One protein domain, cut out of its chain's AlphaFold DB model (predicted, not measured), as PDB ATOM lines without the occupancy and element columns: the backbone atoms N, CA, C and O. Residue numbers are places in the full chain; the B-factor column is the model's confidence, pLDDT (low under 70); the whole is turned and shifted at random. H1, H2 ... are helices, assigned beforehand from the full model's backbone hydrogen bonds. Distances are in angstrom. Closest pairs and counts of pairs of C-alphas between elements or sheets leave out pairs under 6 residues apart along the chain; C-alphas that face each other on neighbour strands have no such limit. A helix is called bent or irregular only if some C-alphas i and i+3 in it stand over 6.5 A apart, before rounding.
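This is residues 10 to 89 of the 239 residues of an uncharacterized protein of Comamonas testosteroni (UniProt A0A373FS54). Two long helices, H1 and H2, cross as a lopsided X, meeting near the middle of H1 but in the first half of the longer H2. Residues 69 to 89 of H2 stick out beyond the crossing as a long bare arm, which makes much of the length, and a short link joins the other end of H2 to the end of H1. The printed part has 80 residues with two named helices, H1 then H2, no named strand, and is all helix. It is extended, with a radius of gyration of the C-alphas of 19.6 A, and spans 67 by 30 by 17 A.

H2, residues 48 to 89, is 61.2 A long from first to last C-alpha; it begins with C-alpha 48 at (445.371, 625.379, 416.506) and ends with C-alpha 89 at (487.686, 628.371, 460.607). H2 is neither bent nor irregular, but only just: C-alphas 57 and 60 are 6.1 A apart. H1, residues 10 to 38, is 42.2 A long and begins with C-alpha 10 at (476.440, 614.141, 429.385).

H2 touches H1 with residues 54 to 64 alone, and H1 touches H2 with residues 16 to 26 alone. The closest C-alphas of the two helices are those of Pro 61 and Gly 19, 4.4 A apart. Their lines stand at a steep tilt of 56 degrees, and they run opposite ways. In H1 every O i to N i+4 pair is within hydrogen-bond range; in H2 36 of 38 are.

The two C-alphas farthest apart are those of Pro 42 and Arg 89, at 66.8 A. The printed part has no cut, and the link from H1 to H2, 9 residues, is short. Residues 35 to 40, of which 35 to 38 belong to H1, and residues 45 to 53, of which 48 to 53 belong to H2, also stand free. The mean pLDDT of the printed part is 85.6, and residues 42 to 43 are under 70.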
ATOM      1  N   ALA A  10     476.514 613.909 430.828       73.94
ATOM      2  CA  ALA A  10     476.440 614.141 429.385       73.94
ATOM      3  C   ALA A  10     474.997 614.369 428.899       73.94
ATOM      4  O   ALA A  10     474.749 615.282 428.110       73.94
ATOM      5  N   ALA A  11     474.036 613.586 429.402       76.62
ATOM      6  CA  ALA A  11     472.620 613.754 429.075       76.62
ATOM      7  C   ALA A  11     472.064 615.101 429.572       76.62
ATOM      8  O   ALA A  11     471.334 615.770 428.839       76.62
ATOM      9  N   GLY A  12     472.456 615.531 430.776       76.50
ATOM     10  CA  GLY A  12     472.083 616.836 431.328       76.50
ATOM     11  C   GLY A  12     472.565 618.003 430.464       76.50
ATOM     12  O   GLY A  12     471.769 618.863 430.089       76.50
ATOM     13  N   ASN A  13     473.838 617.995 430.055       82.31
ATOM     14  CA  ASN A  13     474.391 619.033 429.178       82.31
ATOM     15  C   ASN A  13     473.681 619.097 427.820       82.31
ATOM     16  O   ASN A  13     473.418 620.183 427.300       82.31
ATOM     17  N   LEU A  14     473.337 617.942 427.251       85.50
ATOM     18  CA  LEU A  14     472.657 617.876 425.960       85.50
ATOM     19  C   LEU A  14     471.228 618.439 426.044       85.50
ATOM     20  O   LEU A  14     470.807 619.171 425.149       85.50
ATOM     21  N   LEU A  15     470.513 618.177 427.144       84.50
ATOM     22  CA  LEU A  15     469.195 618.765 427.411       84.50
ATOM     23  C   LEU A  15     469.259 620.285 427.595       84.50
ATOM     24  O   LEU A  15     468.397 620.987 427.070       84.50
ATOM     25  N   ILE A  16     470.284 620.798 428.282       84.50
ATOM     26  CA  ILE A  16     470.491 622.244 428.448       84.50
ATOM     27  C   ILE A  16     470.717 622.907 427.085       84.50
ATOM     28  O   ILE A  16     470.044 623.886 426.760       84.50
ATOM     29  N   LEU A  17     471.606 622.352 426.255       88.31
ATOM     30  CA  LEU A  17     471.871 622.870 424.908       88.31
ATOM     31  C   LEU A  17     470.610 622.861 424.038       88.31
ATOM     32  O   LEU A  17     470.323 623.844 423.355       88.31
ATOM     33  N   LEU A  18     469.837 621.774 424.088       89.50
ATOM     34  CA  LEU A  18     468.593 621.645 423.334       89.50
ATOM     35  C   LEU A  18     467.530 622.644 423.819       89.50
ATOM     36  O   LEU A  18     466.852 623.258 422.997       89.50
ATOM     37  N   GLY A  19     467.435 622.861 425.135       87.69
ATOM     38  CA  GLY A  19     466.597 623.889 425.752       87.69
ATOM     39  C   GLY A  19     466.962 625.293 425.281       87.69
ATOM     40  O   GLY A  19     466.092 626.026 424.815       87.69
ATOM     41  N   ILE A  20     468.248 625.652 425.310       88.31
ATOM     42  CA  ILE A  20     468.734 626.957 424.834       88.31
ATOM     43  C   ILE A  20     468.409 627.144 423.348       88.31
ATOM     44  O   ILE A  20     467.869 628.179 422.957       88.31
ATOM     45  N   LEU A  21     468.689 626.139 422.518       91.94
ATOM     46  CA  LEU A  21     468.495 626.215 421.071       91.94
ATOM     47  C   LEU A  21     467.008 626.364 420.708       91.94
ATOM     48  O   LEU A  21     466.649 627.228 419.904       91.94
ATOM     49  N   LEU A  22     466.127 625.595 421.358       91.25
ATOM     50  CA  LEU A  22     464.674 625.750 421.234       91.25
ATOM     51  C   LEU A  22     464.195 627.117 421.727       91.25
ATOM     52  O   LEU A  22     463.366 627.742 421.066       91.25
ATOM     53  N   GLY A  23     464.732 627.600 422.849       88.19
ATOM     54  CA  GLY A  23     464.431 628.923 423.389       88.19
ATOM     55  C   GLY A  23     464.759 630.037 422.396       88.19
ATOM     56  O   GLY A  23     463.898 630.860 422.098       88.19
ATOM     57  N   VAL A  24     465.961 630.027 421.813       90.88
ATOM     58  CA  VAL A  24     466.392 631.016 420.808       90.88
ATOM     59  C   VAL A  24     465.512 630.964 419.558       90.88
ATOM     60  O   VAL A  24     465.089 632.013 419.066       90.88
ATOM     61  N   LEU A  25     465.192 629.765 419.057       91.12
ATOM     62  CA  LEU A  25     464.311 629.596 417.897       91.12
ATOM     63  C   LEU A  25     462.904 630.136 418.169       91.12
ATOM     64  O   LEU A  25     462.371 630.901 417.361       91.12
ATOM     65  N   LEU A  26     462.313 629.778 419.313       89.62
ATOM     66  CA  LEU A  26     460.981 630.237 419.704       89.62
ATOM     67  C   LEU A  26     460.955 631.752 419.922       89.62
ATOM     68  O   LEU A  26     460.054 632.409 419.406       89.62
ATOM     69  N   LEU A  27     461.941 632.321 420.620       88.94
ATOM     70  CA  LEU A  27     462.046 633.768 420.842       88.94
ATOM     71  C   LEU A  27     462.220 634.533 419.531       88.94
ATOM     72  O   LEU A  27     461.551 635.543 419.323       88.94
ATOM     73  N   SER A  28     463.053 634.035 418.617       89.88
ATOM     74  CA  SER A  28     463.252 634.643 417.297       89.88
ATOM     75  C   SER A  28     461.973 634.592 416.463       89.88
ATOM     76  O   SER A  28     461.594 635.578 415.835       89.88
ATOM     77  N   TRP A  29     461.261 633.462 416.492       88.62
ATOM     78  CA  TRP A  29     460.004 633.284 415.771       88.62
ATOM     79  C   TRP A  29     458.873 634.156 416.329       88.62
ATOM     80  O   TRP A  29     458.187 634.847 415.567       88.62
ATOM     81  N   TRP A  30     458.696 634.175 417.652       85.94
ATOM     82  CA  TRP A  30     457.719 635.028 418.331       85.94
ATOM     83  C   TRP A  30     458.059 636.510 418.189       85.94
ATOM     84  O   TRP A  30     457.160 637.302 417.911       85.94
ATOM     85  N   GLY A  31     459.335 636.880 418.313       87.19
ATOM     86  CA  GLY A  31     459.835 638.242 418.134       87.19
ATOM     87  C   GLY A  31     459.638 638.746 416.706       87.19
ATOM     88  O   GLY A  31     459.080 639.827 416.512       87.19
ATOM     89  N   TRP A  32     459.987 637.936 415.698       87.94
ATOM     90  CA  TRP A  32     459.726 638.245 414.290       87.94
ATOM     91  C   TRP A  32     458.242 638.427 414.031       87.94
ATOM     92  O   TRP A  32     457.853 639.408 413.386       87.94
ATOM     93  N   ARG A  33     457.411 637.508 414.555       83.88
ATOM     94  CA  ARG A  33     455.966 637.669 414.499       83.88
ATOM     95  C   ARG A  33     455.648 639.012 415.113       83.88
ATOM     96  O   ARG A  33     455.310 639.887 414.331       83.88
ATOM     97  N   TRP A  34     455.808 639.216 416.422       84.12
ATOM     98  CA  TRP A  34     455.486 640.446 417.163       84.12
ATOM     99  C   TRP A  34     455.868 641.738 416.419       84.12
ATOM    100  O   TRP A  34     454.992 642.569 416.157       84.12
ATOM    101  N   TRP A  35     457.101 641.838 415.932       85.62
ATOM    102  CA  TRP A  35     457.594 642.962 415.134       85.62
ATOM    103  C   TRP A  35     456.825 643.185 413.820       85.62
ATOM    104  O   TRP A  35     456.465 644.310 413.479       85.62
ATOM    105  N   SER A  36     456.468 642.112 413.116       83.19
ATOM    106  CA  SER A  36     455.750 642.163 411.835       83.19
ATOM    107  C   SER A  36     454.318 642.728 411.929       83.19
ATOM    108  O   SER A  36     453.862 643.350 410.972       83.19
ATOM    109  N   ALA A  37     453.602 642.595 413.063       80.81
ATOM    110  CA  ALA A  37     452.296 643.280 413.224       80.81
ATOM    111  C   ALA A  37     452.472 644.740 413.602       80.81
ATOM    112  O   ALA A  37     451.659 645.551 413.183       80.81
ATOM    113  N   HIS A  38     453.532 645.090 414.335       80.06
ATOM    114  CA  HIS A  38     453.833 646.497 414.597       80.06
ATOM    115  C   HIS A  38     454.185 647.242 413.303       80.06
ATOM    116  O   HIS A  38     453.934 648.435 413.194       80.06
ATOM    117  N   ARG A  39     454.701 646.531 412.290       83.88
ATOM    118  CA  ARG A  39     454.957 647.059 410.941       83.88
ATOM    119  C   ARG A  39     453.783 646.918 409.961       83.88
ATOM    120  O   ARG A  39     453.957 647.209 408.784       83.88
ATOM    121  N   GLY A  40     452.611 646.460 410.409       77.44
ATOM    122  CA  GLY A  40     451.408 646.371 409.568       77.44
ATOM    123  C   GLY A  40     451.456 645.312 408.460       77.44
ATOM    124  O   GLY A  40     450.616 645.327 407.565       77.44
ATOM    125  N   THR A  41     452.416 644.383 408.493       74.12
ATOM    126  CA  THR A  41     452.492 643.312 407.486       74.12
ATOM    127  C   THR A  41     451.476 642.201 407.791       74.12
ATOM    128  O   THR A  41     451.367 641.773 408.948       74.12
ATOM    129  N   PRO A  42     450.714 641.714 406.791       63.31
ATOM    130  CA  PRO A  42     449.715 640.674 407.002       63.31
ATOM    131  C   PRO A  42     450.398 639.364 407.402       63.31
ATOM    132  O   PRO A  42     451.234 638.824 406.680       63.31
ATOM    133  N   ARG A  43     450.037 638.844 408.580       67.12
ATOM    134  CA  ARG A  43     450.559 637.575 409.094       67.12
ATOM    135  C   ARG A  43     449.566 636.442 408.823       67.12
ATOM    136  O   ARG A  43     448.378 636.622 409.087       67.12
ATOM    137  N   PRO A  44     450.025 635.244 408.419       73.50
ATOM    138  CA  PRO A  44     449.149 634.081 408.355       73.50
ATOM    139  C   PRO A  44     448.623 633.741 409.764       73.50
ATOM    140  O   PRO A  44     449.399 633.813 410.725       73.50
ATOM    141  N   PRO A  45     447.340 633.379 409.936       76.62
ATOM    142  CA  PRO A  45     446.827 632.920 411.223       76.62
ATOM    143  C   PRO A  45     447.472 631.580 411.605       76.62
ATOM    144  O   PRO A  45     447.695 630.712 410.760       76.62
ATOM    145  N   LEU A  46     447.802 631.417 412.889       79.19
ATOM    146  CA  LEU A  46     448.300 630.148 413.423       79.19
ATOM    147  C   LEU A  46     447.164 629.129 413.461       79.19
ATOM    148  O   LEU A  46     446.102 629.402 414.018       79.19
ATOM    149  N   ARG A  47     447.398 627.935 412.913       85.00
ATOM    150  CA  ARG A  47     446.473 626.810 413.104       85.00
ATOM    151  C   ARG A  47     446.547 626.339 414.560       85.00
ATOM    152  O   ARG A  47     447.619 626.396 415.161       85.00
ATOM    153  N   ALA A  48     445.446 625.820 415.106       84.31
ATOM    154  CA  ALA A  48     445.371 625.379 416.506       84.31
ATOM    155  C   ALA A  48     446.516 624.421 416.905       84.31
ATOM    156  O   ALA A  48     447.121 624.586 417.959       84.31
ATOM    157  N   TRP A  49     446.896 623.489 416.023       82.94
ATOM    158  CA  TRP A  49     448.006 622.559 416.268       82.94
ATOM    159  C   TRP A  49     449.378 623.248 416.377       82.94
ATOM    160  O   TRP A  49     450.208 622.817 417.171       82.94
ATOM    161  N   GLN A  50     449.619 624.329 415.623       85.50
ATOM    162  CA  GLN A  50     450.879 625.087 415.679       85.50
ATOM    163  C   GLN A  50     450.999 625.835 417.002       85.50
ATOM    164  O   GLN A  50     452.087 625.941 417.560       85.50
ATOM    165  N   TRP A  51     449.867 626.322 417.514       83.62
ATOM    166  CA  TRP A  51     449.776 626.926 418.837       83.62
ATOM    167  C   TRP A  51     450.071 625.908 419.942       83.62
ATOM    168  O   TRP A  51     450.923 626.164 420.787       83.62
ATOM    169  N   ILE A  52     449.432 624.733 419.895       86.44
ATOM    170  CA  ILE A  52     449.651 623.656 420.875       86.44
ATOM    171  C   ILE A  52     451.119 623.202 420.867       86.44
ATOM    172  O   ILE A  52     451.735 623.099 421.925       86.44
ATOM    173  N   ALA A  53     451.705 622.992 419.685       85.81
ATOM    174  CA  ALA A  53     453.107 622.597 419.551       85.81
ATOM    175  C   ALA A  53     454.072 623.664 420.093       85.81
ATOM    176  O   ALA A  53     455.017 623.322 420.798       85.81
ATOM    177  N   ALA A  54     453.826 624.948 419.811       84.38
ATOM    178  CA  ALA A  54     454.652 626.037 420.330       84.38
ATOM    179  C   ALA A  54     454.590 626.129 421.863       84.38
ATOM    180  O   ALA A  54     455.620 626.337 422.501       84.38
ATOM    181  N   VAL A  55     453.407 625.931 422.456       85.31
ATOM    182  CA  VAL A  55     453.237 625.906 423.917       85.31
ATOM    183  C   VAL A  55     453.981 624.718 424.525       85.31
ATOM    184  O   VAL A  55     454.773 624.913 425.442       85.31
ATOM    185  N   LEU A  56     453.816 623.508 423.984       87.19
ATOM    186  CA  LEU A  56     454.524 622.321 424.480       87.19
ATOM    187  C   LEU A  56     456.049 622.462 424.359       87.19
ATOM    188  O   LEU A  56     456.770 622.166 425.307       87.19
ATOM    189  N   LEU A  57     456.543 622.973 423.227       88.75
ATOM    190  CA  LEU A  57     457.976 623.201 423.016       88.75
ATOM    191  C   LEU A  57     458.546 624.299 423.918       88.75
ATOM    192  O   LEU A  57     459.740 624.272 424.198       88.75
ATOM    193  N   SER A  58     457.721 625.241 424.388       86.88
ATOM    194  CA  SER A  58     458.154 626.291 425.317       86.88
ATOM    195  C   SER A  58     458.377 625.792 426.746       86.88
ATOM    196  O   SER A  58     459.135 626.411 427.488       86.88
ATOM    197  N   VAL A  59     457.791 624.650 427.124       88.62
ATOM    198  CA  VAL A  59     457.959 624.076 428.470       88.62
ATOM    199  C   VAL A  59     459.426 623.770 428.750       88.62
ATOM    200  O   VAL A  59     459.919 624.095 429.825       88.62
ATOM    201  N   LEU A  60     460.136 623.198 427.774       86.75
ATOM    202  CA  LEU A  60     461.536 622.812 427.929       86.75
ATOM    203  C   LEU A  60     462.455 624.014 428.251       86.75
ATOM    204  O   LEU A  60     463.067 623.985 429.314       86.75
ATOM    205  N   PRO A  61     462.538 625.088 427.433       87.19
ATOM    206  CA  PRO A  61     463.386 626.240 427.743       87.19
ATOM    207  C   PRO A  61     462.965 626.971 429.021       87.19
ATOM    208  O   PRO A  61     463.835 627.444 429.748       87.19
ATOM    209  N   ILE A  62     461.661 627.055 429.321       88.00
ATOM    210  CA  ILE A  62     461.175 627.672 430.567       88.00
ATOM    211  C   ILE A  62     461.667 626.868 431.771       88.00
ATOM    212  O   ILE A  62     462.227 627.438 432.703       88.00
ATOM    213  N   PHE A  63     461.507 625.546 431.736       89.50
ATOM    214  CA  PHE A  63     461.968 624.664 432.801       89.50
ATOM    215  C   PHE A  63     463.490 624.740 432.979       89.50
ATOM    216  O   PHE A  63     463.971 624.874 434.103       89.50
ATOM    217  N   THR A  64     464.252 624.736 431.879       87.31
ATOM    218  CA  THR A  64     465.711 624.914 431.917       87.31
ATOM    219  C   THR A  64     466.097 626.255 432.546       87.31
ATOM    220  O   THR A  64     466.997 626.286 433.379       87.31
ATOM    221  N   ALA A  65     465.411 627.348 432.201       87.50
ATOM    222  CA  ALA A  65     465.688 628.668 432.763       87.50
ATOM    223  C   ALA A  65     465.401 628.734 434.272       87.50
ATOM    224  O   ALA A  65     466.221 629.262 435.018       87.50
ATOM    225  N   VAL A  66     464.279 628.165 434.729       91.19
ATOM    226  CA  VAL A  66     463.933 628.104 436.161       91.19
ATOM    227  C   VAL A  66     464.991 627.328 436.941       91.19
ATOM    228  O   VAL A  66     465.531 627.855 437.909       91.19
ATOM    229  N   MET A  67     465.359 626.131 436.474       88.94
ATOM    230  CA  MET A  67     466.417 625.322 437.094       88.94
ATOM    231  C   MET A  67     467.752 626.069 437.173       88.94
ATOM    232  O   MET A  67     468.464 625.971 438.170       88.94
ATOM    233  N   TRP A  68     468.096 626.828 436.131       87.06
ATOM    234  CA  TRP A  68     469.340 627.591 436.094       87.06
ATOM    235  C   TRP A  68     469.340 628.743 437.107       87.06
ATOM    236  O   TRP A  68     470.333 628.952 437.800       87.06
ATOM    237  N   VAL A  69     468.211 629.445 437.248       90.50
ATOM    238  CA  VAL A  69     468.032 630.501 438.258       90.50
ATOM    239  C   VAL A  69     468.099 629.927 439.674       90.50
ATOM    240  O   VAL A  69     468.801 630.481 440.517       90.50
ATOM    241  N   GLU A  70     467.422 628.809 439.940       90.94
ATOM    242  CA  GLU A  70     467.491 628.127 441.239       90.94
ATOM    243  C   GLU A  70     468.921 627.704 441.580       90.94
ATOM    244  O   GLU A  70     469.373 627.912 442.708       90.94
ATOM    245  N   TRP A  71     469.649 627.160 440.602       88.56
ATOM    246  CA  TRP A  71     471.046 626.782 440.781       88.56
ATOM    247  C   TRP A  71     471.921 627.996 441.101       88.56
ATOM    248  O   TRP A  71     472.658 627.950 442.078       88.56
ATOM    249  N   MET A  72     471.778 629.099 440.361       90.06
ATOM    250  CA  MET A  72     472.546 630.330 440.583       90.06
ATOM    251  C   MET A  72     472.274 630.953 441.960       90.06
ATOM    252  O   MET A  72     473.198 631.388 442.644       90.06
ATOM    253  N   ILE A  73     471.010 630.971 442.401       92.31
ATOM    254  CA  ILE A  73     470.642 631.448 443.742       92.31
ATOM    255  C   ILE A  73     471.228 630.523 444.811       92.31
ATOM    256  O   ILE A  73     471.785 630.998 445.802       92.31
ATOM    257  N   GLY A  74     471.102 629.209 444.618       90.56
ATOM    258  CA  GLY A  74     471.646 628.213 445.533       90.56
ATOM    259  C   GLY A  74     473.163 628.320 445.665       90.56
ATOM    260  O   GLY A  74     473.677 628.239 446.776       90.56
ATOM    261  N   ASP A  75     473.862 628.550 444.558       91.50
ATOM    262  CA  ASP A  75     475.311 628.721 444.521       91.50
ATOM    263  C   ASP A  75     475.739 629.980 445.282       91.50
ATOM    264  O   ASP A  75     476.527 629.897 446.219       91.50
ATOM    265  N   HIS A  76     475.093 631.118 445.018       89.06
ATOM    266  CA  HIS A  76     475.373 632.372 445.727       89.06
ATOM    267  C   HIS A  76     475.136 632.274 447.241       89.06
ATOM    268  O   HIS A  76     475.883 632.826 448.053       89.06
ATOM    269  N   LEU A  77     474.079 631.567 447.655       90.19
ATOM    270  CA  LEU A  77     473.815 631.317 449.073       90.19
ATOM    271  C   LEU A  77     474.868 630.391 449.692       90.19
ATOM    272  O   LEU A  77     475.290 630.637 450.824       90.19
ATOM    273  N   ARG A  78     475.311 629.361 448.961       87.50
ATOM    274  CA  ARG A  78     476.372 628.447 449.402       87.50
ATOM    275  C   ARG A  78     477.707 629.158 449.540       87.50
ATOM    276  O   ARG A  78     478.335 629.002 450.579       87.50
ATOM    277  N   GLU A  79     478.104 629.973 448.568       88.12
ATOM    278  CA  GLU A  79     479.332 630.773 448.638       88.12
ATOM    279  C   GLU A  79     479.322 631.674 449.875       88.12
ATOM    280  O   GLU A  79     480.278 631.704 450.648       88.12
ATOM    281  N   ARG A  80     478.198 632.357 450.137       87.56
ATOM    282  CA  ARG A  80     478.055 633.171 451.351       87.56
ATOM    283  C   ARG A  80     478.197 632.344 452.620       87.56
ATOM    284  O   ARG A  80     478.870 632.788 453.546       87.56
ATOM    285  N   GLN A  81     477.569 631.174 452.685       86.44
ATOM    286  CA  GLN A  81     477.680 630.284 453.843       86.44
ATOM    287  C   GLN A  81     479.114 629.777 454.032       86.44
ATOM    288  O   GLN A  81     479.615 629.813 455.153       86.44
ATOM    289  N   GLN A  82     479.790 629.390 452.950       88.19
ATOM    290  CA  GLN A  82     481.187 628.961 452.972       88.19
ATOM    291  C   GLN A  82     482.105 630.075 453.465       88.19
ATOM    292  O   GLN A  82     482.887 629.842 454.375       88.19
ATOM    293  N   VAL A  83     481.950 631.309 452.976       88.12
ATOM    294  CA  VAL A  83     482.734 632.460 453.456       88.12
ATOM    295  C   VAL A  83     482.521 632.703 454.952       88.12
ATOM    296  O   VAL A  83     483.477 632.988 455.671       88.12
ATOM    297  N   GLN A  84     481.286 632.583 455.451       85.25
ATOM    298  CA  GLN A  84     481.019 632.718 456.888       85.25
ATOM    299  C   GLN A  84     481.683 631.594 457.694       85.25
ATOM    300  O   GLN A  84     482.293 631.870 458.725       85.25
ATOM    301  N   GLN A  85     481.612 630.349 457.218       86.44
ATOM    302  CA  GLN A  85     482.294 629.216 457.847       86.44
ATOM    303  C   GLN A  85     483.816 629.392 457.820       86.44
ATOM    304  O   GLN A  85     484.468 629.236 458.846       86.44
ATOM    305  N   ASP A  86     484.384 629.814 456.697       89.38
ATOM    306  CA  ASP A  86     485.818 630.041 456.542       89.38
ATOM    307  C   ASP A  86     486.327 631.196 457.419       89.38
ATOM    308  O   ASP A  86     487.448 631.143 457.918       89.38
ATOM    309  N   ARG A  87     485.509 632.222 457.685       86.69
ATOM    310  CA  ARG A  87     485.836 633.275 458.669       86.69
ATOM    311  C   ARG A  87     485.864 632.769 460.101       86.69
ATOM    312  O   ARG A  87     486.567 633.332 460.935       86.69
ATOM    313  N   LEU A  88     485.086 631.734 460.396       85.31
ATOM    314  CA  LEU A  88     485.137 631.078 461.691       85.31
ATOM    315  C   LEU A  88     486.298 630.086 461.749       85.31
ATOM    316  O   LEU A  88     486.906 629.980 462.801       85.31
ATOM    317  N   ARG A  89     486.615 629.376 460.665       88.19
ATOM    318  CA  ARG A  89     487.686 628.371 460.607       88.19
ATOM    319  C   ARG A  89     489.081 628.991 460.596       88.19
ATOM    320  O   ARG A  89     489.955 628.502 461.302       88.19
TER     321      ARG A  89